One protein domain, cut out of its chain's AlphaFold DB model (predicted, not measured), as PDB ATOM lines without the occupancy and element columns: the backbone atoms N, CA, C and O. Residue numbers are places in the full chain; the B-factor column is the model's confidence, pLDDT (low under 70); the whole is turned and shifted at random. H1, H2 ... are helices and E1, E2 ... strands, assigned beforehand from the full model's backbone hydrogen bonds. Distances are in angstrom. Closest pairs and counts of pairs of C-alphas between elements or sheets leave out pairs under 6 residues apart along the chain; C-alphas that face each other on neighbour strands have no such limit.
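What this domain is: This is residues 42 to 228 of the 241 residues of an uncharacterized protein of Vibrio variabilis (UniProt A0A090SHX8). A short two-strand ribbon, E1 beside E2, sits in the middle between H2 and H5; from there H5 and H6, side by side, lead toward one end of the model, while the long H4, with H3 folded back near its beginning, makes an arm at the other. H1 lies beyond H2, and residues 205 to 210 stick out at the H6 end. The printed part has 187 residues, with six named helices and two named strands in the order H1 H2 E1 H3 H4 H5 E2 H6; the sheet E1 E2 is parallel and the class is mostly helix. It is only just compact, close to loose, with a radius of gyration of the C-alphas of 19.2 A, and spans 60 by 45 by 33 A.

Where its parts are: Find C-alpha 83 at (121.706, 145.973, 198.726), where E1 begins, residues 83 to 85; its neighbour E2 is residues 194 to 196. H2 is residues 65 to 73, and H1 is residues 45 to 54. H5, residues 170 to 183, is 20.4 A long. H4, the longest helix, starts at C-alpha 134 (131.837, 132.769, 175.814) and runs 35.9 A to residue 158; H3 is residues 117 to 127. H6, residues 208 to 228, runs 29.8 A and ends at C-alpha 228 (105.987, 157.861, 209.635).

How they stand to each other: Start at the sheet: E1 and E2 are parallel, 13 degrees between their directions, with N 84 and O 194 at 2.9 A and N 196 and O 84 at 2.8 A, within hydrogen-bond range. E1, H3, H4, H5 and E2 form a strand-helix-strand unit, two parallel neighbour strands with helices between them along the chain. Residues 84 to 85 of E1 also pair, parallel, with residues 101 to 102. The closest C-alphas of H2 and E2, Ala 66 and Val 194, are 7.3 A apart; those of H5 and E2, Val 178 and Tyr 195, are 7.1 A apart. H1 and H2 only just touch, with 3 pairs of C-alphas within 8 A, the closest Arg 54 and Trp 65 at 5.6 A. H5 and H6 touch, the closest C-alphas being Ser 172 and Ser 222 at 4.3 A, at a shallow tilt of 17 degrees, the same way; H6 does so with residues 219 to 226 alone. H4 and H5 only just touch, with 3 pairs of C-alphas within 8 A, through residues 156 to 157 and 180 to 181 alone, the closest Ile 157 and Arg 180 at 5.9 A, about perpendicular at 84 degrees. H3 and H4 are close but not clearly touching, the C-alphas of Met 127 and Asp 140 being closest at 6.6 A. H1 and H6 are apart. Every O i to N i+4 pair is within hydrogen-bond range in H1, H2, H3, H4 and H5, and 16 of 17 in H6.

The domain as a whole: The C-alphas farthest apart, those of Leu 132 and Leu 209, are 60.7 A apart. The printed part has no cut. The links E1 to H3, H4 to H5 and E2 to H6 are long; residues 86 to 116 hold no named element. Look for low confidence at residues 76 and 164, the two under 70; the mean pLDDT of the printed part is 89.8.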
ATOM      1  N   LEU A  42     142.059 165.745 200.439       89.00
ATOM      2  CA  LEU A  42     141.291 166.572 201.371       89.00
ATOM      3  C   LEU A  42     140.897 167.896 200.681       89.00
ATOM      4  O   LEU A  42     141.681 168.468 199.928       89.00
ATOM      5  N   PHE A  43     139.661 168.350 200.910       87.75
ATOM      6  CA  PHE A  43     138.985 169.484 200.243       87.75
ATOM      7  C   PHE A  43     138.433 169.235 198.826       87.75
ATOM      8  O   PHE A  43     137.735 170.093 198.295       87.75
ATOM      9  N   SER A  44     138.628 168.053 198.237       91.50
ATOM     10  CA  SER A  44     137.947 167.651 196.996       91.50
ATOM     11  C   SER A  44     136.650 166.896 197.314       91.50
ATOM     12  O   SER A  44     136.690 165.820 197.907       91.50
ATOM     13  N   HIS A  45     135.489 167.450 196.938       88.06
ATOM     14  CA  HIS A  45     134.173 166.870 197.259       88.06
ATOM     15  C   HIS A  45     134.005 165.434 196.747       88.06
ATOM     16  O   HIS A  45     133.672 164.532 197.513       88.06
ATOM     17  N   ASN A  46     134.281 165.206 195.462       88.81
ATOM     18  CA  ASN A  46     134.172 163.894 194.825       88.81
ATOM     19  C   ASN A  46     135.173 162.883 195.402       88.81
ATOM     20  O   ASN A  46     134.813 161.731 195.656       88.81
ATOM     21  N   SER A  47     136.415 163.308 195.646       90.88
ATOM     22  CA  SER A  47     137.441 162.421 196.202       90.88
ATOM     23  C   SER A  47     137.111 162.039 197.642       90.88
ATOM     24  O   SER A  47     137.141 160.861 197.979       90.88
ATOM     25  N   GLN A  48     136.687 162.991 198.477       90.88
ATOM     26  CA  GLN A  48     136.290 162.700 199.856       90.88
ATOM     27  C   GLN A  48     135.018 161.852 199.943       90.88
ATOM     28  O   GLN A  48     134.939 160.975 200.798       90.88
ATOM     29  N   GLN A  49     134.042 162.049 199.051       90.12
ATOM     30  CA  GLN A  49     132.882 161.160 198.973       90.12
ATOM     31  C   GLN A  49     133.319 159.728 198.633       90.12
ATOM     32  O   GLN A  49     132.857 158.780 199.261       90.12
ATOM     33  N   THR A  50     134.245 159.575 197.685       90.44
ATOM     34  CA  THR A  50     134.806 158.273 197.296       90.44
ATOM     35  C   THR A  50     135.537 157.604 198.465       90.44
ATOM     36  O   THR A  50     135.273 156.442 198.776       90.44
ATOM     37  N   GLU A  51     136.404 158.337 199.164       92.38
ATOM     38  CA  GLU A  51     137.120 157.840 200.347       92.38
ATOM     39  C   GLU A  51     136.154 157.430 201.471       92.38
ATOM     40  O   GLU A  51     136.316 156.366 202.074       92.38
ATOM     41  N   TRP A  52     135.093 158.210 201.702       91.50
ATOM     42  CA  TRP A  52     134.070 157.883 202.697       91.50
ATOM     43  C   TRP A  52     133.315 156.598 202.344       91.50
ATOM     44  O   TRP A  52     133.097 155.745 203.203       91.50
ATOM     45  N   GLN A  53     132.957 156.415 201.071       92.88
ATOM     46  CA  GLN A  53     132.276 155.204 200.609       92.88
ATOM     47  C   GLN A  53     133.162 153.954 200.710       92.88
ATOM     48  O   GLN A  53     132.667 152.875 201.042       92.88
ATOM     49  N   ARG A  54     134.476 154.086 200.482       91.94
ATOM     50  CA  ARG A  54     135.450 153.001 200.699       91.94
ATOM     51  C   ARG A  54     135.572 152.638 202.176       91.94
ATOM     52  O   ARG A  54     135.704 151.455 202.497       91.94
ATOM     53  N   GLY A  55     135.505 153.634 203.061       90.06
ATOM     54  CA  GLY A  55     135.599 153.470 204.515       90.06
ATOM     55  C   GLY A  55     137.022 153.221 205.024       90.06
ATOM     56  O   GLY A  55     137.193 152.757 206.145       90.06
ATOM     57  N   TRP A  56     138.036 153.486 204.197       85.88
ATOM     58  CA  TRP A  56     139.450 153.405 204.563       85.88
ATOM     59  C   TRP A  56     140.225 154.459 203.771       85.88
ATOM     60  O   TRP A  56     140.326 154.352 202.548       85.88
ATOM     61  N   SER A  57     140.817 155.427 204.475       85.06
ATOM     62  CA  SER A  57     141.583 156.519 203.862       85.06
ATOM     63  C   SER A  57     142.846 156.030 203.139       85.06
ATOM     64  O   SER A  57     143.688 155.360 203.738       85.06
ATOM     65  N   GLY A  58     142.989 156.355 201.854       81.81
ATOM     66  CA  GLY A  58     144.143 155.954 201.038       81.81
ATOM     67  C   GLY A  58     144.035 154.565 200.416       81.81
ATOM     68  O   GLY A  58     144.982 154.111 199.776       81.81
ATOM     69  N   SER A  59     142.898 153.885 200.565       85.56
ATOM     70  CA  SER A  59     142.687 152.580 199.942       85.56
ATOM     71  C   SER A  59     142.401 152.705 198.444       85.56
ATOM     72  O   SER A  59     141.607 153.538 198.019       85.56
ATOM     73  N   THR A  60     142.972 151.810 197.636       89.00
ATOM     74  CA  THR A  60     142.664 151.680 196.200       89.00
ATOM     75  C   THR A  60     141.571 150.646 195.919       89.00
ATOM     76  O   THR A  60     141.390 150.231 194.775       89.00
ATOM     77  N   THR A  61     140.870 150.175 196.954       91.94
ATOM     78  CA  THR A  61     139.809 149.178 196.797       91.94
ATOM     79  C   THR A  61     138.658 149.706 195.941       91.94
ATOM     80  O   THR A  61     138.265 150.873 196.026       91.94
ATOM     81  N   THR A  62     138.078 148.822 195.134       91.88
ATOM     82  CA  THR A  62     136.824 149.072 194.412       91.88
ATOM     83  C   THR A  62     135.594 148.764 195.271       91.88
ATOM     84  O   THR A  62     134.477 149.086 194.870       91.88
ATOM     85  N   LEU A  63     135.783 148.207 196.472       94.50
ATOM     86  CA  LEU A  63     134.710 147.816 197.385       94.50
ATOM     87  C   LEU A  63     134.314 148.951 198.335       94.50
ATOM     88  O   LEU A  63     135.162 149.707 198.816       94.50
ATOM     89  N   GLY A  64     133.034 149.015 198.679       94.69
ATOM     90  CA  GLY A  64     132.509 149.925 199.694       94.69
ATOM     91  C   GLY A  64     132.316 149.229 201.033       94.69
ATOM     92  O   GLY A  64     132.198 148.005 201.106       94.69
ATOM     93  N   TRP A  65     132.311 149.992 202.126       93.88
ATOM     94  CA  TRP A  65     132.187 149.390 203.455       93.88
ATOM     95  C   TRP A  65     130.808 148.765 203.697       93.88
ATOM     96  O   TRP A  65     130.731 147.763 204.403       93.88
ATOM     97  N   ALA A  66     129.739 149.290 203.091       94.62
ATOM     98  CA  ALA A  66     128.400 148.731 203.261       94.62
ATOM     99  C   ALA A  66     128.199 147.453 202.431       94.62
ATOM    100  O   ALA A  66     127.568 146.512 202.903       94.62
ATOM    101  N   GLY A  67     128.797 147.376 201.240       94.38
ATOM    102  CA  GLY A  67     128.853 146.135 200.465       94.38
ATOM    103  C   GLY A  67     129.610 145.029 201.206       94.38
ATOM    104  O   GLY A  67     129.076 143.943 201.401       94.38
ATOM    105  N   ARG A  68     130.805 145.335 201.736       93.69
ATOM    106  CA  ARG A  68     131.572 144.390 202.574       93.69
ATOM    107  C   ARG A  68     130.829 143.980 203.844       93.69
ATOM    108  O   ARG A  68     130.933 142.836 204.270       93.69
ATOM    109  N   LEU A  69     130.085 144.901 204.456       93.81
ATOM    110  CA  LEU A  69     129.219 144.584 205.589       93.81
ATOM    111  C   LEU A  69     128.168 143.540 205.189       93.81
ATOM    112  O   LEU A  69     127.967 142.567 205.911       93.81
ATOM    113  N   MET A  70     127.527 143.710 204.032       93.69
ATOM    114  CA  MET A  70     126.510 142.773 203.556       93.69
ATOM    115  C   MET A  70     127.081 141.451 203.044       93.69
ATOM    116  O   MET A  70     126.400 140.440 203.178       93.69
ATOM    117  N   ASP A  71     128.327 141.399 202.574       92.06
ATOM    118  CA  ASP A  71     129.007 140.121 202.314       92.06
ATOM    119  C   ASP A  71     129.093 139.248 203.582       92.06
ATOM    120  O   ASP A  71     129.028 138.027 203.492       92.06
ATOM    121  N   VAL A  72     129.220 139.865 204.765       91.75
ATOM    122  CA  VAL A  72     129.291 139.155 206.057       91.75
ATOM    123  C   VAL A  72     127.903 138.878 206.638       91.75
ATOM    124  O   VAL A  72     127.697 137.852 207.281       91.75
ATOM    125  N   LEU A  73     126.967 139.815 206.474       90.88
ATOM    126  CA  LEU A  73     125.661 139.767 207.135       90.88
ATOM    127  C   LEU A  73     124.547 139.099 206.321       90.88
ATOM    128  O   LEU A  73     123.516 138.760 206.905       90.88
ATOM    129  N   SER A  74     124.702 138.976 205.002       85.38
ATOM    130  CA  SER A  74     123.720 138.296 204.147       85.38
ATOM    131  C   SER A  74     123.732 136.786 204.387       85.38
ATOM    132  O   SER A  74     124.720 136.226 204.863       85.38
ATOM    133  N   SER A  75     122.626 136.110 204.067       72.81
ATOM    134  CA  SER A  75     122.489 134.667 204.317       72.81
ATOM    135  C   SER A  75     123.378 133.815 203.396       72.81
ATOM    136  O   SER A  75     123.513 132.610 203.597       72.81
ATOM    137  N   GLY A  76     123.970 134.434 202.363       68.44
ATOM    138  CA  GLY A  76     124.710 133.769 201.287       68.44
ATOM    139  C   GLY A  76     123.818 133.002 200.301       68.44
ATOM    140  O   GLY A  76     124.305 132.580 199.256       68.44
ATOM    141  N   SER A  77     122.525 132.847 200.608       70.62
ATOM    142  CA  SER A  77     121.505 132.198 199.773       70.62
ATOM    143  C   SER A  77     120.480 133.169 199.182       70.62
ATOM    144  O   SER A  77     119.522 132.728 198.552       70.62
ATOM    145  N   ASP A  78     120.655 134.473 199.402       78.62
ATOM    146  CA  ASP A  78     119.734 135.489 198.900       78.62
ATOM    147  C   ASP A  78     119.843 135.557 197.365       78.62
ATOM    148  O   ASP A  78     120.882 135.938 196.823       78.62
ATOM    149  N   GLU A  79     118.784 135.150 196.657       83.50
ATOM    150  CA  GLU A  79     118.731 135.196 195.186       83.50
ATOM    151  C   GLU A  79     118.767 136.643 194.670       83.50
ATOM    152  O   GLU A  79     119.353 136.945 193.630       83.50
ATOM    153  N   ILE A  80     118.174 137.554 195.439       90.50
ATOM    154  CA  ILE A  80     118.227 138.993 195.217       90.50
ATOM    155  C   ILE A  80     119.215 139.573 196.215       90.50
ATOM    156  O   ILE A  80     119.175 139.253 197.396       90.50
ATOM    157  N   SER A  81     120.095 140.472 195.767       92.00
ATOM    158  CA  SER A  81     120.993 141.127 196.715       92.00
ATOM    159  C   SER A  81     120.197 141.954 197.741       92.00
ATOM    160  O   SER A  81     119.319 142.728 197.352       92.00
ATOM    161  N   PRO A  82     120.547 141.925 199.037       93.44
ATOM    162  CA  PRO A  82     119.929 142.796 200.035       93.44
ATOM    163  C   PRO A  82     120.431 144.252 199.969       93.44
ATOM    164  O   PRO A  82     120.154 145.056 200.863       93.44
ATOM    165  N   THR A  83     121.198 144.615 198.939       94.50
ATOM    166  CA  THR A  83     121.706 145.973 198.726       94.50
ATOM    167  C   THR A  83     120.991 146.647 197.560       94.50
ATOM    168  O   THR A  83     120.771 146.049 196.505       94.50
ATOM    169  N   PHE A  84     120.616 147.912 197.745       94.62
ATOM    170  CA  PHE A  84     119.794 148.663 196.800       94.62
ATOM    171  C   PHE A  84     120.320 150.082 196.635       94.62
ATOM    172  O   PHE A  84     120.563 150.770 197.624       94.62
ATOM    173  N   SER A  85     120.427 150.556 195.399       95.19
ATOM    174  CA  SER A  85     120.638 151.972 195.117       95.19
ATOM    175  C   SER A  85     119.479 152.533 194.316       95.19
ATOM    176  O   SER A  85     119.097 151.979 193.285       95.19
ATOM    177  N   LEU A  86     118.956 153.661 194.784       93.94
ATOM    178  CA  LEU A  86     117.889 154.412 194.132       93.94
ATOM    179  C   LEU A  86     118.401 155.701 193.475       93.94
ATOM    180  O   LEU A  86     117.626 156.493 192.935       93.94
ATOM    181  N   ASN A  87     119.720 155.911 193.517       91.25
ATOM    182  CA  ASN A  87     120.389 157.094 192.992       91.25
ATOM    183  C   ASN A  87     121.635 156.724 192.176       91.25
ATOM    184  O   ASN A  87     122.722 157.251 192.383       91.25
ATOM    185  N   GLY A  88     121.473 155.789 191.237       89.88
ATOM    186  CA  GLY A  88     122.547 155.365 190.340       89.88
ATOM    187  C   GLY A  88     123.617 154.518 191.028       89.88
ATOM    188  O   GLY A  88     123.395 153.928 192.081       89.88
ATOM    189  N   TYR A  89     124.782 154.401 190.404       91.62
ATOM    190  CA  TYR A  89     125.877 153.608 190.958       91.62
ATOM    191  C   TYR A  89     126.443 154.238 192.240       91.62
ATOM    192  O   TYR A  89     126.743 155.431 192.266       91.62
ATOM    193  N   ALA A  90     126.652 153.420 193.274       91.50
ATOM    194  CA  ALA A  90     127.255 153.839 194.534       91.50
ATOM    195  C   ALA A  90     128.332 152.838 194.963       91.50
ATOM    196  O   ALA A  90     128.012 151.710 195.345       91.50
ATOM    197  N   GLN A  91     129.603 153.263 194.958       92.88
ATOM    198  CA  GLN A  91     130.728 152.417 195.369       92.88
ATOM    199  C   GLN A  91     130.536 151.870 196.791       92.88
ATOM    200  O   GLN A  91     130.943 150.746 197.069       92.88
ATOM    201  N   LEU A  92     129.865 152.633 197.661       94.75
ATOM    202  CA  LEU A  92     129.473 152.247 199.020       94.75
ATOM    203  C   LEU A  92     128.914 150.819 199.122       94.75
ATOM    204  O   LEU A  92     129.190 150.118 200.098       94.75
ATOM    205  N   LEU A  93     128.123 150.410 198.129       95.50
ATOM    206  CA  LEU A  93     127.387 149.150 198.126       95.50
ATOM    207  C   LEU A  93     128.143 147.998 197.453       95.50
ATOM    208  O   LEU A  93     127.654 146.875 197.479       95.50
ATOM    209  N   ASN A  94     129.316 148.243 196.862       93.75
ATOM    210  CA  ASN A  94     130.082 147.182 196.211       93.75
ATOM    211  C   ASN A  94     130.630 146.203 197.252       93.75
ATOM    212  O   ASN A  94     131.521 146.562 198.033       93.75
ATOM    213  N   GLY A  95     130.113 144.979 197.240       92.50
ATOM    214  CA  GLY A  95     130.683 143.824 197.919       92.50
ATOM    215  C   GLY A  95     131.555 142.989 196.980       92.50
ATOM    216  O   GLY A  95     131.623 143.212 195.772       92.50
ATOM    217  N   SER A  96     132.259 142.033 197.566       91.12
ATOM    218  CA  SER A  96     132.952 140.951 196.866       91.12
ATOM    219  C   SER A  96     131.994 139.854 196.396       91.12
ATOM    220  O   SER A  96     132.291 139.173 195.417       91.12
ATOM    221  N   VAL A  97     130.849 139.709 197.073       87.25
ATOM    222  CA  VAL A  97     129.787 138.750 196.744       87.25
ATOM    223  C   VAL A  97     128.527 139.495 196.317       87.25
ATOM    224  O   VAL A  97     127.923 139.167 195.299       87.25
ATOM    225  N   GLN A  98     128.144 140.524 197.074       84.25
ATOM    226  CA  GLN A  98     126.914 141.271 196.848       84.25
ATOM    227  C   GLN A  98     127.116 142.432 195.865       84.25
ATOM    228  O   GLN A  98     128.050 143.226 195.990       84.25
ATOM    229  N   SER A  99     126.202 142.556 194.901       82.12
ATOM    230  CA  SER A  99     126.118 143.695 193.980       82.12
ATOM    231  C   SER A  99     124.776 144.397 194.133       82.12
ATOM    232  O   SER A  99     123.736 143.746 194.171       82.12
ATOM    233  N   ALA A 100     124.798 145.729 194.185       91.06
ATOM    234  CA  ALA A 100     123.595 146.519 194.403       91.06
ATOM    235  C   ALA A 100     122.571 146.369 193.276       91.06
ATOM    236  O   ALA A 100     122.885 146.556 192.098       91.06
ATOM    237  N   ASN A 101     121.313 146.162 193.656       92.56
ATOM    238  CA  ASN A 101     120.189 146.341 192.752       92.56
ATOM    239  C   ASN A 101     120.018 147.834 192.453       92.56
ATOM    240  O   ASN A 101     119.803 148.636 193.366       92.56
ATOM    241  N   LEU A 102     120.088 148.213 191.176       91.31
ATOM    242  CA  LEU A 102     119.851 149.587 190.738       91.31
ATOM    243  C   LEU A 102     118.373 149.770 190.380       91.31
ATOM    244  O   LEU A 102     117.876 149.194 189.411       91.31
ATOM    245  N   ILE A 103     117.671 150.577 191.169       89.25
ATOM    246  CA  ILE A 103     116.232 150.831 191.048       89.25
ATOM    247  C   ILE A 103     116.023 152.329 190.781       89.25
ATOM    248  O   ILE A 103     116.800 153.154 191.254       89.25
ATOM    249  N   ASN A 104     115.006 152.721 190.005       83.69
ATOM    250  CA  ASN A 104     114.713 154.151 189.854       83.69
ATOM    251  C   ASN A 104     113.948 154.660 191.078       83.69
ATOM    252  O   ASN A 104     113.214 153.911 191.714       83.69
ATOM    253  N   ALA A 105     114.043 155.963 191.341       76.88
ATOM    254  CA  ALA A 105     113.382 156.611 192.473       76.88
ATOM    255  C   ALA A 105     111.893 156.246 192.631       76.88
ATOM    256  O   ALA A 105     111.438 156.046 193.749       76.88
ATOM    257  N   SER A 106     111.149 156.134 191.527       72.00
ATOM    258  CA  SER A 106     109.692 155.951 191.535       72.00
ATOM    259  C   SER A 106     109.207 154.587 191.038       72.00
ATOM    260  O   SER A 106     108.020 154.297 191.136       72.00
ATOM    261  N   SER A 107     110.076 153.760 190.444       73.06
ATOM    262  CA  SER A 107     109.680 152.450 189.908       73.06
ATOM    263  C   SER A 107     110.873 151.581 189.510       73.06
ATOM    264  O   SER A 107     111.982 152.058 189.256       73.06
ATOM    265  N   LEU A 108     110.629 150.280 189.371       77.19
ATOM    266  CA  LEU A 108     111.594 149.377 188.753       77.19
ATOM    267  C   LEU A 108     111.832 149.744 187.276       77.19
ATOM    268  O   LEU A 108     110.903 150.180 186.587       77.19
ATOM    269  N   PRO A 109     113.053 149.533 186.747       76.06
ATOM    270  CA  PRO A 109     113.334 149.716 185.328       76.06
ATOM    271  C   PRO A 109     112.334 148.970 184.429       76.06
ATOM    272  O   PRO A 109     112.054 147.777 184.601       76.06
ATOM    273  N   LYS A 110     111.777 149.679 183.440       76.62
ATOM    274  CA  LYS A 110     110.880 149.082 182.443       76.62
ATOM    275  C   LYS A 110     111.698 148.339 181.396       76.62
ATOM    276  O   LYS A 110     112.559 148.924 180.745       76.62
ATOM    277  N   VAL A 111     111.377 147.066 181.184       80.69
ATOM    278  CA  VAL A 111     112.004 146.240 180.148       80.69
ATOM    279  C   VAL A 111     110.977 145.969 179.056       80.69
ATOM    280  O   VAL A 111     110.063 145.159 179.210       80.69
ATOM    281  N   ASN A 112     111.120 146.657 177.921       82.81
ATOM    282  CA  ASN A 112     110.171 146.551 176.807       82.81
ATOM    283  C   ASN A 112     110.033 145.115 176.282       82.81
ATOM    284  O   ASN A 112     108.931 144.712 175.904       82.81
ATOM    285  N   ALA A 113     111.115 144.333 176.320       78.75
ATOM    286  CA  ALA A 113     111.145 142.943 175.869       78.75
ATOM    287  C   ALA A 113     110.198 142.011 176.649       78.75
ATOM    288  O   ALA A 113     109.760 141.008 176.101       78.75
ATOM    289  N   VAL A 114     109.817 142.361 177.883       82.44
ATOM    290  CA  VAL A 114     108.939 141.533 178.736       82.44
ATOM    291  C   VAL A 114     107.628 142.230 179.105       82.44
ATOM    292  O   VAL A 114     106.877 141.767 179.951       82.44
ATOM    293  N   SER A 115     107.317 143.344 178.444       85.44
ATOM    294  CA  SER A 115     106.171 144.202 178.786       85.44
ATOM    295  C   SER A 115     104.789 143.641 178.416       85.44
ATOM    296  O   SER A 115     103.780 144.271 178.714       85.44
ATOM    297  N   ASN A 116     104.714 142.500 177.724       89.38
ATOM    298  CA  ASN A 116     103.484 141.721 177.565       89.38
ATOM    299  C   ASN A 116     103.813 140.247 177.300       89.38
ATOM    300  O   ASN A 116     104.945 139.915 176.941       89.38
ATOM    301  N   ALA A 117     102.806 139.378 177.417       89.75
ATOM    302  CA  ALA A 117     102.970 137.932 177.282       89.75
ATOM    303  C   ALA A 117     103.559 137.499 175.927       89.75
ATOM    304  O   ALA A 117     104.380 136.587 175.883       89.75
ATOM    305  N   GLN A 118     103.183 138.152 174.822       92.75
ATOM    306  CA  GLN A 118     103.695 137.796 173.497       92.75
ATOM    307  C   GLN A 118     105.167 138.188 173.337       92.75
ATOM    308  O   GLN A 118     105.967 137.388 172.861       92.75
ATOM    309  N   ARG A 119     105.538 139.397 173.776       91.56
ATOM    310  CA  ARG A 119     106.932 139.860 173.770       91.56
ATOM    311  C   ARG A 119     107.805 139.008 174.686       91.56
ATOM    312  O   ARG A 119     108.879 138.603 174.256       91.56
ATOM    313  N   ARG A 120     107.305 138.655 175.878       90.75
ATOM    314  CA  ARG A 120     107.988 137.749 176.810       90.75
ATOM    315  C   ARG A 120     108.269 136.391 176.168       90.75
ATOM    316  O   ARG A 120     109.414 135.972 176.164       90.75
ATOM    317  N   LYS A 121     107.276 135.770 175.520       92.19
ATOM    318  CA  LYS A 121     107.479 134.505 174.788       92.19
ATOM    319  C   LYS A 121     108.579 134.605 173.730       92.19
ATOM    320  O   LYS A 121     109.426 133.723 173.654       92.19
ATOM    321  N   SER A 122     108.582 135.666 172.921       92.19
ATOM    322  CA  SER A 122     109.635 135.871 171.918       92.19
ATOM    323  C   SER A 122     111.004 136.115 172.553       92.19
ATOM    324  O   SER A 122     112.005 135.611 172.054       92.19
ATOM    325  N   PHE A 123     111.057 136.856 173.659       91.06
ATOM    326  CA  PHE A 123     112.284 137.066 174.419       91.06
ATOM    327  C   PHE A 123     112.845 135.742 174.961       91.06
ATOM    328  O   PHE A 123     114.014 135.439 174.727       91.06
ATOM    329  N   ASP A 124     112.003 134.927 175.601       90.88
ATOM    330  CA  ASP A 124     112.387 133.632 176.170       90.88
ATOM    331  C   ASP A 124     112.887 132.668 175.077       90.88
ATOM    332  O   ASP A 124     113.874 131.960 175.269       90.88
ATOM    333  N   GLN A 125     112.274 132.691 173.885       92.31
ATOM    334  CA  GLN A 125     112.752 131.925 172.728       92.31
ATOM    335  C   GLN A 125     114.166 132.333 172.307       92.31
ATOM    336  O   GLN A 125     115.007 131.461 172.090       92.31
ATOM    337  N   VAL A 126     114.459 133.634 172.222       89.88
ATOM    338  CA  VAL A 126     115.811 134.111 171.886       89.88
ATOM    339  C   VAL A 126     116.808 133.719 172.978       89.88
ATOM    340  O   VAL A 126     117.920 133.322 172.650       89.88
ATOM    341  N   MET A 127     116.413 133.767 174.255       90.06
ATOM    342  CA  MET A 127     117.270 133.367 175.383       90.06
ATOM    343  C   MET A 127     117.524 131.868 175.481       90.06
ATOM    344  O   MET A 127     118.502 131.458 176.093       90.06
ATOM    345  N   SER A 128     116.678 131.047 174.856       89.62
ATOM    346  CA  SER A 128     116.906 129.603 174.755       89.62
ATOM    347  C   SER A 128     117.929 129.213 173.680       89.62
ATOM    348  O   SER A 128     118.370 128.061 173.632       89.62
ATOM    349  N   LEU A 129     118.314 130.146 172.803       91.19
ATOM    350  CA  LEU A 129     119.360 129.905 171.813       91.19
ATOM    351  C   LEU A 129     120.714 129.769 172.515       91.19
ATOM    352  O   LEU A 129     120.963 130.402 173.530       91.19
ATOM    353  N   SER A 130     121.610 128.948 171.965       87.62
ATOM    354  CA  SER A 130     122.968 128.785 172.498       87.62
ATOM    355  C   SER A 130     123.934 129.773 171.837       87.62
ATOM    356  O   SER A 130     124.213 129.632 170.641       87.62
ATOM    357  N   PRO A 131     124.503 130.747 172.570       89.56
ATOM    358  CA  PRO A 131     125.473 131.671 171.999       89.56
ATOM    359  C   PRO A 131     126.782 130.966 171.643       89.56
ATOM    360  O   PRO A 131     127.340 130.193 172.429       89.56
ATOM    361  N   LEU A 132     127.315 131.293 170.464       91.62
ATOM    362  CA  LEU A 132     128.536 130.680 169.932       91.62
ATOM    363  C   LEU A 132     129.789 131.057 170.739       91.62
ATOM    364  O   LEU A 132     130.746 130.287 170.807       91.62
ATOM    365  N   THR A 133     129.791 132.227 171.380       95.50
ATOM    366  CA  THR A 133     130.953 132.763 172.100       95.50
ATOM    367  C   THR A 133     130.755 132.713 173.613       95.50
ATOM    368  O   THR A 133     129.633 132.760 174.116       95.50
ATOM    369  N   ALA A 134     131.865 132.654 174.355       95.19
ATOM    370  CA  ALA A 134     131.837 132.769 175.814       95.19
ATOM    371  C   ALA A 134     131.215 134.100 176.268       95.19
ATOM    372  O   ALA A 134     130.400 134.108 177.183       95.19
ATOM    373  N   PHE A 135     131.525 135.197 175.567       95.62
ATOM    374  CA  PHE A 135     130.903 136.498 175.808       95.62
ATOM    375  C   PHE A 135     129.384 136.457 175.621       95.62
ATOM    376  O   PHE A 135     128.658 136.954 176.471       95.62
ATOM    377  N   GLY A 136     128.892 135.836 174.543       94.31
ATOM    378  CA  GLY A 136     127.456 135.724 174.297       94.31
ATOM    379  C   GLY A 136     126.738 134.940 175.396       94.31
ATOM    380  O   GLY A 136     125.683 135.366 175.848       94.31
ATOM    381  N   ARG A 137     127.342 133.844 175.878       92.62
ATOM    382  CA  ARG A 137     126.792 133.053 176.992       92.62
ATOM    383  C   ARG A 137     126.695 133.867 178.275       92.62
ATOM    384  O   ARG A 137     125.662 133.837 178.930       92.62
ATOM    385  N   GLU A 138     127.745 134.610 178.609       94.19
ATOM    386  CA  GLU A 138     127.752 135.444 179.811       94.19
ATOM    387  C   GLU A 138     126.790 136.631 179.695       94.19
ATOM    388  O   GLU A 138     126.070 136.949 180.636       94.19
ATOM    389  N   PHE A 139     126.709 137.253 178.517       92.75
ATOM    390  CA  PHE A 139     125.760 138.329 178.252       92.75
ATOM    391  C   PHE A 139     124.303 137.860 178.366       92.75
ATOM    392  O   PHE A 139     123.468 138.565 178.938       92.75
ATOM    393  N   ASP A 140     123.984 136.670 177.850       92.00
ATOM    394  CA  ASP A 140     122.652 136.082 177.991       92.00
ATOM    395  C   ASP A 140     122.352 135.679 179.436       92.00
ATOM    396  O   ASP A 140     121.245 135.950 179.901       92.00
ATOM    397  N   ARG A 141     123.341 135.157 180.178       91.06
ATOM    398  CA  ARG A 141     123.224 134.888 181.619       91.06
ATOM    399  C   ARG A 141     122.876 136.159 182.398       91.06
ATOM    400  O   ARG A 141     121.831 136.211 183.032       91.06
ATOM    401  N   VAL A 142     123.683 137.218 182.276       90.38
ATOM    402  CA  VAL A 142     123.460 138.501 182.976       90.38
ATOM    403  C   VAL A 142     122.102 139.109 182.621       90.38
ATOM    404  O   VAL A 142     121.410 139.650 183.486       90.38
ATOM    405  N   LYS A 143     121.687 139.019 181.353       89.81
ATOM    406  CA  LYS A 143     120.382 139.521 180.908       89.81
ATOM    407  C   LYS A 143     119.220 138.699 181.476       89.81
ATOM    408  O   LYS A 143     118.220 139.291 181.880       89.81
ATOM    409  N   GLY A 144     119.345 137.371 181.502       89.75
ATOM    410  CA  GLY A 144     118.374 136.468 182.120       89.75
ATOM    411  C   GLY A 144     118.214 136.752 183.612       89.75
ATOM    412  O   GLY A 144     117.098 137.009 184.064       89.75
ATOM    413  N   ASP A 145     119.330 136.829 184.338       88.62
ATOM    414  CA  ASP A 145     119.361 137.155 185.769       88.62
ATOM    415  C   ASP A 145     118.713 138.515 186.043       88.62
ATOM    416  O   ASP A 145     117.853 138.635 186.911       88.62
ATOM    417  N   SER A 146     119.046 139.537 185.243       88.19
ATOM    418  CA  SER A 146     118.472 140.883 185.385       88.19
ATOM    419  C   SER A 146     116.947 140.892 185.253       88.19
ATOM    420  O   SER A 146     116.269 141.649 185.947       88.19
ATOM    421  N   ILE A 147     116.388 140.069 184.360       88.31
ATOM    422  CA  ILE A 147     114.934 139.959 184.185       88.31
ATOM    423  C   ILE A 147     114.302 139.154 185.318       88.31
ATOM    424  O   ILE A 147     113.257 139.570 185.812       88.31
ATOM    425  N   SER A 148     114.935 138.063 185.760       88.94
ATOM    426  CA  SER A 148     114.459 137.276 186.906       88.94
ATOM    427  C   SER A 148     114.388 138.127 188.176       88.94
ATOM    428  O   SER A 148     113.321 138.258 188.775       88.94
ATOM    429  N   ILE A 149     115.490 138.805 188.522       89.88
ATOM    430  CA  ILE A 149     115.580 139.707 189.678       89.88
ATOM    431  C   ILE A 149     114.524 140.808 189.580       89.88
ATOM    432  O   ILE A 149     113.824 141.091 190.550       89.88
ATOM    433  N   ARG A 150     114.361 141.419 188.398       88.94
ATOM    434  CA  ARG A 150     113.330 142.438 188.178       88.94
ATOM    435  C   ARG A 150     111.927 141.890 188.436       88.94
ATOM    436  O   ARG A 150     111.142 142.573 189.083       88.94
ATOM    437  N   ASP A 151     111.590 140.723 187.893       88.19
ATOM    438  CA  ASP A 151     110.252 140.140 188.021       88.19
ATOM    439  C   ASP A 151     109.938 139.793 189.483       88.19
ATOM    440  O   ASP A 151     108.843 140.091 189.961       88.19
ATOM    441  N   GLN A 152     110.913 139.255 190.218       90.50
ATOM    442  CA  GLN A 152     110.769 138.969 191.645       90.50
ATOM    443  C   GLN A 152     110.638 140.248 192.482       90.50
ATOM    444  O   GLN A 152     109.740 140.342 193.319       90.50
ATOM    445  N   LEU A 153     111.461 141.269 192.218       91.44
ATOM    446  CA  LEU A 153     111.329 142.577 192.864       91.44
ATOM    447  C   LEU A 153     109.979 143.230 192.553       91.44
ATOM    448  O   LEU A 153     109.381 143.832 193.440       91.44
ATOM    449  N   ALA A 154     109.490 143.115 191.315       88.62
ATOM    450  CA  ALA A 154     108.200 143.665 190.916       88.62
ATOM    451  C   ALA A 154     107.070 142.984 191.681       88.62
ATOM    452  O   ALA A 154     106.287 143.673 192.325       88.62
ATOM    453  N   ALA A 155     107.054 141.651 191.707       89.50
ATOM    454  CA  ALA A 155     106.073 140.886 192.467       89.50
ATOM    455  C   ALA A 155     106.106 141.226 193.968       89.50
ATOM    456  O   ALA A 155     105.057 141.339 194.599       89.50
ATOM    457  N   ALA A 156     107.299 141.424 194.535       90.44
ATOM    458  CA  ALA A 156     107.468 141.781 195.938       90.44
ATOM    459  C   ALA A 156     106.956 143.195 196.249       90.44
ATOM    460  O   ALA A 156     106.214 143.389 197.206       90.44
ATOM    461  N   ILE A 157     107.305 144.187 195.429       87.50
ATOM    462  CA  ILE A 157     106.907 145.587 195.628       87.50
ATOM    463  C   ILE A 157     105.416 145.799 195.323       87.50
ATOM    464  O   ILE A 157     104.751 146.529 196.055       87.50
ATOM    465  N   GLU A 158     104.875 145.173 194.274       86.38
ATOM    466  CA  GLU A 158     103.457 145.274 193.883       86.38
ATOM    467  C   GLU A 158     102.513 144.646 194.917       86.38
ATOM    468  O   GLU A 158     101.361 145.065 195.013       86.38
ATOM    469  N   SER A 159     103.000 143.701 195.730       85.88
ATOM    470  CA  SER A 159     102.243 143.158 196.867       85.88
ATOM    471  C   SER A 159     102.029 144.177 197.995       85.88
ATOM    472  O   SER A 159     101.096 144.039 198.786       85.88
ATOM    473  N   VAL A 160     102.872 145.214 198.056       87.38
ATOM    474  CA  VAL A 160     102.787 146.295 199.039       87.38
ATOM    475  C   VAL A 160     101.952 147.429 198.438       87.38
ATOM    476  O   VAL A 160     102.383 148.016 197.434       87.38
ATOM    477  N   PRO A 161     100.788 147.767 199.032       83.62
ATOM    478  CA  PRO A 161      99.958 148.878 198.579       83.62
ATOM    479  C   PRO A 161     100.750 150.182 198.502       83.62
ATOM    480  O   PRO A 161     101.635 150.425 199.326       83.62
ATOM    481  N   GLU A 162     100.421 151.030 197.526       80.88
ATOM    482  CA  GLU A 162     100.969 152.383 197.509       80.88
ATOM    483  C   GLU A 162     100.457 153.171 198.707       80.88
ATOM    484  O   GLU A 162      99.287 153.087 199.087       80.88
ATOM    485  N   GLU A 163     101.356 153.940 199.304       77.00
ATOM    486  CA  GLU A 163     101.010 154.801 200.413       77.00
ATOM    487  C   GLU A 163     100.703 156.194 199.903       77.00
ATOM    488  O   GLU A 163     101.496 156.839 199.213       77.00
ATOM    489  N   GLU A 164      99.547 156.690 200.309       68.38
ATOM    490  CA  GLU A 164      99.249 158.101 200.185       68.38
ATOM    491  C   GLU A 164     100.220 158.888 201.093       68.38
ATOM    492  O   GLU A 164     100.666 158.382 202.129       68.38
ATOM    493  N   HIS A 165     100.486 160.153 200.751       79.19
ATOM    494  CA  HIS A 165     101.238 161.136 201.561       79.19
ATOM    495  C   HIS A 165     102.772 161.202 201.389       79.19
ATOM    496  O   HIS A 165     103.472 161.600 202.323       79.19
ATOM    497  N   PHE A 166     103.309 160.934 200.195       87.38
ATOM    498  CA  PHE A 166     104.681 161.338 199.849       87.38
ATOM    499  C   PHE A 166     104.694 162.642 199.032       87.38
ATOM    500  O   PHE A 166     104.042 162.708 197.990       87.38
ATOM    501  N   PRO A 167     105.435 163.684 199.465       91.06
ATOM    502  CA  PRO A 167     105.652 164.887 198.662       91.06
ATOM    503  C   PRO A 167     106.272 164.572 197.299       91.06
ATOM    504  O   PRO A 167     107.105 163.663 197.198       91.06
ATOM    505  N   ASP A 168     105.942 165.374 196.283       91.69
ATOM    506  CA  ASP A 168     106.550 165.300 194.949       91.69
ATOM    507  C   ASP A 168     107.971 165.895 194.949       91.69
ATOM    508  O   ASP A 168     108.245 166.987 194.456       91.69
ATOM    509  N   ILE A 169     108.880 165.185 195.616       93.44
ATOM    510  CA  ILE A 169     110.290 165.529 195.797       93.44
ATOM    511  C   ILE A 169     111.100 164.277 195.465       93.44
ATOM    512  O   ILE A 169     110.782 163.191 195.943       93.44
ATOM    513  N   SER A 170     112.186 164.408 194.698       92.75
ATOM    514  CA  SER A 170     112.978 163.242 194.265       92.75
ATOM    515  C   SER A 170     113.452 162.359 195.430       92.75
ATOM    516  O   SER A 170     113.367 161.135 195.345       92.75
ATOM    517  N   LEU A 171     113.910 162.955 196.539       94.75
ATOM    518  CA  LEU A 171     114.300 162.196 197.732       94.75
ATOM    519  C   LEU A 171     113.102 161.472 198.369       94.75
ATOM    520  O   LEU A 171     113.226 160.315 198.757       94.75
ATOM    521  N   SER A 172     111.946 162.134 198.450       93.38
ATOM    522  CA  SER A 172     110.697 161.556 198.960       93.38
ATOM    523  C   SER A 172     110.261 160.340 198.134       93.38
ATOM    524  O   SER A 172     109.973 159.287 198.694       93.38
ATOM    525  N   GLN A 173     110.324 160.431 196.802       91.94
ATOM    526  CA  GLN A 173     110.025 159.314 195.902       91.94
ATOM    527  C   GLN A 173     110.985 158.132 196.117       91.94
ATOM    528  O   GLN A 173     110.533 156.996 196.264       91.94
ATOM    529  N   GLN A 174     112.298 158.392 196.209       93.75
ATOM    530  CA  GLN A 174     113.282 157.351 196.532       93.75
ATOM    531  C   GLN A 174     112.937 156.669 197.865       93.75
ATOM    532  O   GLN A 174     112.861 155.445 197.945       93.75
ATOM    533  N   LEU A 175     112.682 157.443 198.919       92.81
ATOM    534  CA  LEU A 175     112.389 156.882 200.235       92.81
ATOM    535  C   LEU A 175     111.037 156.146 200.301       92.81
ATOM    536  O   LEU A 175     110.928 155.174 201.047       92.81
ATOM    537  N   HIS A 176     110.044 156.534 199.497       90.38
ATOM    538  CA  HIS A 176     108.806 155.767 199.319       90.38
ATOM    539  C   HIS A 176     109.100 154.363 198.776       90.38
ATOM    540  O   HIS A 176     108.650 153.363 199.334       90.38
ATOM    541  N   THR A 177     109.929 154.265 197.736       90.38
ATOM    542  CA  THR A 177     110.350 152.967 197.191       90.38
ATOM    543  C   THR A 177     111.145 152.158 198.222       90.38
ATOM    544  O   THR A 177     110.934 150.951 198.342       90.38
ATOM    545  N   VAL A 178     111.996 152.805 199.032       91.81
ATOM    546  CA  VAL A 178     112.674 152.156 200.172       91.81
ATOM    547  C   VAL A 178     111.661 151.602 201.177       91.81
ATOM    548  O   VAL A 178     111.796 150.455 201.590       91.81
ATOM    549  N   ALA A 179     110.622 152.360 201.539       90.38
ATOM    550  CA  ALA A 179     109.580 151.887 202.452       90.38
ATOM    551  C   ALA A 179     108.888 150.618 201.923       90.38
ATOM    552  O   ALA A 179     108.716 149.654 202.671       90.38
ATOM    553  N   ARG A 180     108.574 150.571 200.621       89.81
ATOM    554  CA  ARG A 180     107.988 149.380 199.983       89.81
ATOM    555  C   ARG A 180     108.943 148.184 199.986       89.81
ATOM    556  O   ARG A 180     108.506 147.077 200.275       89.81
ATOM    557  N   LEU A 181     110.237 148.402 199.738       90.69
ATOM    558  CA  LEU A 181     111.269 147.355 199.795       90.69
ATOM    559  C   LEU A 181     111.506 146.805 201.208       90.69
ATOM    560  O   LEU A 181     111.831 145.628 201.351       90.69
ATOM    561  N   ILE A 182     111.375 147.646 202.238       90.56
ATOM    562  CA  ILE A 182     111.441 147.213 203.641       90.56
ATOM    563  C   ILE A 182     110.228 146.334 203.958       90.56
ATOM    564  O   ILE A 182     110.372 145.272 204.557       90.56
ATOM    565  N   LYS A 183     109.028 146.744 203.529       90.50
ATOM    566  CA  LYS A 183     107.788 145.983 203.754       90.50
ATOM    567  C   LYS A 183     107.746 144.654 203.005       90.50
ATOM    568  O   LYS A 183     107.101 143.727 203.476       90.50
ATOM    569  N   SER A 184     108.446 144.546 201.878       91.88
ATOM    570  CA  SER A 184     108.561 143.300 201.119       91.88
ATOM    571  C   SER A 184     109.767 142.434 201.510       91.88
ATOM    572  O   SER A 184     109.994 141.397 200.890       91.88
ATOM    573  N   SER A 185     110.532 142.824 202.537       90.75
ATOM    574  CA  SER A 185     111.759 142.136 202.969       90.75
ATOM    575  C   SER A 185     111.566 140.644 203.250       90.75
ATOM    576  O   SER A 185     112.354 139.842 202.753       90.75
ATOM    577  N   ASP A 186     110.485 140.262 203.938       89.94
ATOM    578  CA  ASP A 186     110.158 138.859 204.227       89.94
ATOM    579  C   ASP A 186     109.913 138.043 202.949       89.94
ATOM    580  O   ASP A 186     110.406 136.923 202.821       89.94
ATOM    581  N   GLN A 187     109.203 138.612 201.966       91.19
ATOM    582  CA  GLN A 187     108.979 137.963 200.667       91.19
ATOM    583  C   GLN A 187     110.283 137.814 199.872       91.19
ATOM    584  O   GLN A 187     110.431 136.866 199.105       91.19
ATOM    585  N   LEU A 188     111.222 138.742 200.060       90.81
ATOM    586  CA  LEU A 188     112.552 138.709 199.455       90.81
ATOM    587  C   LEU A 188     113.546 137.832 200.241       90.81
ATOM    588  O   LEU A 188     114.680 137.670 199.805       90.81
ATOM    589  N   GLY A 189     113.154 137.287 201.399       89.88
ATOM    590  CA  GLY A 189     114.037 136.509 202.274       89.88
ATOM    591  C   GLY A 189     115.104 137.337 202.999       89.88
ATOM    592  O   GLY A 189     116.025 136.777 203.595       89.88
ATOM    593  N   HIS A 190     115.004 138.667 202.985       90.81
ATOM    594  CA  HIS A 190     116.026 139.546 203.542       90.81
ATOM    595  C   HIS A 190     115.820 139.807 205.035       90.81
ATOM    596  O   HIS A 190     114.852 140.441 205.441       90.81
ATOM    597  N   GLN A 191     116.805 139.447 205.858       88.06
ATOM    598  CA  GLN A 191     116.814 139.825 207.282       88.06
ATOM    599  C   GLN A 191     117.408 141.216 207.536       88.06
ATOM    600  O   GLN A 191     117.172 141.839 208.573       88.06
ATOM    601  N   LYS A 192     118.265 141.679 206.623       90.81
ATOM    602  CA  LYS A 192     118.953 142.969 206.685       90.81
ATOM    603  C   LYS A 192     119.072 143.502 205.274       90.81
ATOM    604  O   LYS A 192     119.415 142.742 204.377       90.81
ATOM    605  N   GLN A 193     118.823 144.793 205.097       93.06
ATOM    606  CA  GLN A 193     118.949 145.471 203.813       93.06
ATOM    607  C   GLN A 193     119.730 146.770 203.987       93.06
ATOM    608  O   GLN A 193     119.684 147.400 205.046       93.06
ATOM    609  N   VAL A 194     120.439 147.175 202.937       95.19
ATOM    610  CA  VAL A 194     121.119 148.472 202.867       95.19
ATOM    611  C   VAL A 194     120.620 149.221 201.643       95.19
ATOM    612  O   VAL A 194     120.626 148.688 200.534       95.19
ATOM    613  N   TYR A 195     120.244 150.481 201.849       94.94
ATOM    614  CA  TYR A 195     119.740 151.363 200.804       94.94
ATOM    615  C   TYR A 195     120.653 152.572 200.637       94.94
ATOM    616  O   TYR A 195     121.028 153.217 201.616       94.94
ATOM    617  N   PHE A 196     120.962 152.911 199.392       95.19
ATOM    618  CA  PHE A 196     121.563 154.181 199.022       95.19
ATOM    619  C   PHE A 196     120.523 155.057 198.325       95.19
ATOM    620  O   PHE A 196     119.955 154.683 197.297       95.19
ATOM    621  N   VAL A 197     120.295 156.236 198.895       95.00
ATOM    622  CA  VAL A 197     119.471 157.305 198.325       95.00
ATOM    623  C   VAL A 197     120.324 158.561 198.210       95.00
ATOM    624  O   VAL A 197     121.282 158.739 198.964       95.00
ATOM    625  N   GLY A 198     119.983 159.437 197.273       92.75
ATOM    626  CA  GLY A 198     120.745 160.651 197.009       92.75
ATOM    627  C   GLY A 198     119.870 161.892 196.994       92.75
ATOM    628  O   GLY A 198     118.777 161.897 196.425       92.75
ATOM    629  N   PHE A 199     120.387 162.959 197.598       93.94
ATOM    630  CA  PHE A 199     119.797 164.290 197.563       93.94
ATOM    631  C   PHE A 199     120.908 165.331 197.408       93.94
ATOM    632  O   PHE A 199     121.721 165.523 198.310       93.94
ATOM    633  N   GLY A 200     120.987 165.925 196.216       92.00
ATOM    634  CA  GLY A 200     122.007 166.908 195.850       92.00
ATOM    635  C   GLY A 200     121.516 168.353 195.965       92.00
ATOM    636  O   GLY A 200     120.475 168.618 196.554       92.00
ATOM    637  N   GLY A 201     122.271 169.279 195.369       93.19
ATOM    638  CA  GLY A 201     121.905 170.700 195.264       93.19
ATOM    639  C   GLY A 201     122.510 171.614 196.334       93.19
ATOM    640  O   GLY A 201     122.392 172.824 196.223       93.19
ATOM    641  N   PHE A 202     123.195 171.065 197.339       93.12
ATOM    642  CA  PHE A 202     123.726 171.848 198.465       93.12
ATOM    643  C   PHE A 202     124.927 172.749 198.130       93.12
ATOM    644  O   PHE A 202     125.240 173.638 198.920       93.12
ATOM    645  N   ASP A 203     125.586 172.542 196.988       91.06
ATOM    646  CA  ASP A 203     126.612 173.450 196.461       91.06
ATOM    647  C   ASP A 203     125.944 174.494 195.555       91.06
ATOM    648  O   ASP A 203     125.808 174.301 194.348       91.06
ATOM    649  N   THR A 204     125.408 175.553 196.163       89.62
ATOM    650  CA  THR A 204     124.458 176.452 195.480       89.62
ATOM    651  C   THR A 204     125.129 177.488 194.568       89.62
ATOM    652  O   THR A 204     124.455 178.063 193.720       89.62
ATOM    653  N   HIS A 205     126.450 177.710 194.679       91.19
ATOM    654  CA  HIS A 205     127.275 178.716 193.965       91.19
ATOM    655  C   HIS A 205     126.812 180.196 194.028       91.19
ATOM    656  O   HIS A 205     127.630 181.101 193.861       91.19
ATOM    657  N   ALA A 206     125.534 180.462 194.283       94.25
ATOM    658  CA  ALA A 206     124.859 181.738 194.463       94.25
ATOM    659  C   ALA A 206     123.566 181.486 195.266       94.25
ATOM    660  O   ALA A 206     123.200 180.343 195.500       94.25
ATOM    661  N   ASN A 207     122.876 182.538 195.721       94.50
ATOM    662  CA  ASN A 207     121.570 182.436 196.402       94.50
ATOM    663  C   ASN A 207     121.501 181.459 197.598       94.50
ATOM    664  O   ASN A 207     120.414 181.062 198.009       94.50
ATOM    665  N   GLN A 208     122.646 181.143 198.221       95.62
ATOM    666  CA  GLN A 208     122.774 180.133 199.279       95.62
ATOM    667  C   GLN A 208     121.713 180.249 200.373       95.62
ATOM    668  O   GLN A 208     121.234 179.227 200.845       95.62
ATOM    669  N   LEU A 209     121.344 181.459 200.805       96.12
ATOM    670  CA  LEU A 209     120.346 181.628 201.866       96.12
ATOM    671  C   LEU A 209     118.968 181.081 201.474       96.12
ATOM    672  O   LEU A 209     118.311 180.454 202.302       96.12
ATOM    673  N   GLU A 210     118.543 181.310 200.234       96.94
ATOM    674  CA  GLU A 210     117.244 180.867 199.735       96.94
ATOM    675  C   GLU A 210     117.290 179.386 199.352       96.94
ATOM    676  O   GLU A 210     116.526 178.584 199.895       96.94
ATOM    677  N   ASP A 211     118.247 179.003 198.507       96.75
ATOM    678  CA  ASP A 211     118.360 177.643 197.976       96.75
ATOM    679  C   ASP A 211     118.600 176.627 199.097       96.75
ATOM    680  O   ASP A 211     117.937 175.591 199.176       96.75
ATOM    681  N   HIS A 212     119.481 176.942 200.052       96.31
ATOM    682  CA  HIS A 212     119.717 176.069 201.200       96.31
ATOM    683  C   HIS A 212     118.475 175.936 202.085       96.31
ATOM    684  O   HIS A 212     118.199 174.849 202.592       96.31
ATOM    685  N   ALA A 213     117.697 177.007 202.278       95.94
ATOM    686  CA  ALA A 213     116.459 176.928 203.050       95.94
ATOM    687  C   ALA A 213     115.429 176.013 202.368       95.94
ATOM    688  O   ALA A 213     114.797 175.194 203.046       95.94
ATOM    689  N   GLN A 214     115.308 176.091 201.041       96.25
ATOM    690  CA  GLN A 214     114.443 175.213 200.252       96.25
ATOM    691  C   GLN A 214     114.905 173.750 200.317       96.25
ATOM    692  O   GLN A 214     114.096 172.868 200.612       96.25
ATOM    693  N   LEU A 215     116.203 173.484 200.139       96.75
ATOM    694  CA  LEU A 215     116.780 172.138 200.238       96.75
ATOM    695  C   LEU A 215     116.571 171.528 201.624       96.75
ATOM    696  O   LEU A 215     116.170 170.371 201.747       96.75
ATOM    697  N   MET A 216     116.773 172.313 202.682       96.00
ATOM    698  CA  MET A 216     116.543 171.857 204.051       96.00
ATOM    699  C   MET A 216     115.059 171.601 204.332       96.00
ATOM    700  O   MET A 216     114.729 170.659 205.055       96.00
ATOM    701  N   SER A 217     114.151 172.386 203.748       96.25
ATOM    702  CA  SER A 217     112.710 172.111 203.802       96.25
ATOM    703  C   SER A 217     112.368 170.788 203.107       96.25
ATOM    704  O   SER A 217     111.738 169.919 203.711       96.25
ATOM    705  N   ALA A 218     112.869 170.580 201.886       96.44
ATOM    706  CA  ALA A 218     112.642 169.364 201.109       96.44
ATOM    707  C   ALA A 218     113.206 168.106 201.793       96.44
ATOM    708  O   ALA A 218     112.539 167.067 201.833       96.44
ATOM    709  N   LEU A 219     114.396 168.206 202.397       95.38
ATOM    710  CA  LEU A 219     114.981 167.150 203.226       95.38
ATOM    711  C   LEU A 219     114.084 166.828 204.430       95.38
ATOM    712  O   LEU A 219     113.817 165.659 204.707       95.38
ATOM    713  N   SER A 220     113.593 167.866 205.117       95.31
ATOM    714  CA  SER A 220     112.710 167.743 206.282       95.31
ATOM    715  C   SER A 220     111.413 167.012 205.954       95.31
ATOM    716  O   SER A 220     111.062 166.044 206.629       95.31
ATOM    717  N   GLN A 221     110.751 167.415 204.872       95.31
ATOM    718  CA  GLN A 221     109.506 166.808 204.410       95.31
ATOM    719  C   GLN A 221     109.710 165.361 203.939       95.31
ATOM    720  O   GLN A 221     108.944 164.478 204.326       95.31
ATOM    721  N   SER A 222     110.771 165.095 203.168       94.38
ATOM    722  CA  SER A 222     111.056 163.756 202.627       94.38
ATOM    723  C   SER A 222     111.343 162.734 203.732       94.38
ATOM    724  O   SER A 222     110.787 161.634 203.727       94.38
ATOM    725  N   LEU A 223     112.178 163.092 204.714       91.94
ATOM    726  CA  LEU A 223     112.492 162.197 205.831       91.94
ATOM    727  C   LEU A 223     111.267 161.957 206.719       91.94
ATOM    728  O   LEU A 223     111.018 160.823 207.127       91.94
ATOM    729  N   ALA A 224     110.471 162.994 206.982       91.88
ATOM    730  CA  ALA A 224     109.294 162.867 207.830       91.88
ATOM    731  C   ALA A 224     108.187 162.004 207.228       91.88
ATOM    732  O   ALA A 224     107.622 161.179 207.951       91.88
ATOM    733  N   ALA A 225     107.910 162.151 205.928       90.06
ATOM    734  CA  ALA A 225     106.978 161.275 205.222       90.06
ATOM    735  C   ALA A 225     107.396 159.806 205.385       90.06
ATOM    736  O   ALA A 225     106.612 158.977 205.833       90.06
ATOM    737  N   SER A 226     108.677 159.517 205.167       88.12
ATOM    738  CA  SER A 226     109.225 158.157 205.184       88.12
ATOM    739  C   SER A 226     109.207 157.507 206.569       88.12
ATOM    740  O   SER A 226     108.735 156.386 206.735       88.12
ATOM    741  N   ILE A 227     109.667 158.219 207.601       85.62
ATOM    742  CA  ILE A 227     109.754 157.685 208.972       85.62
ATOM    743  C   ILE A 227     108.373 157.373 209.554       85.62
ATOM    744  O   ILE A 227     108.225 156.432 210.335       85.62
ATOM    745  N   ASN A 228     107.348 158.145 209.190       79.50
ATOM    746  CA  ASN A 228     105.987 157.861 209.635       79.50
ATOM    747  C   ASN A 228     105.447 156.543 209.061       79.50
ATOM    748  O   ASN A 228     104.643 155.895 209.732       79.50
TER     749      ASN A 228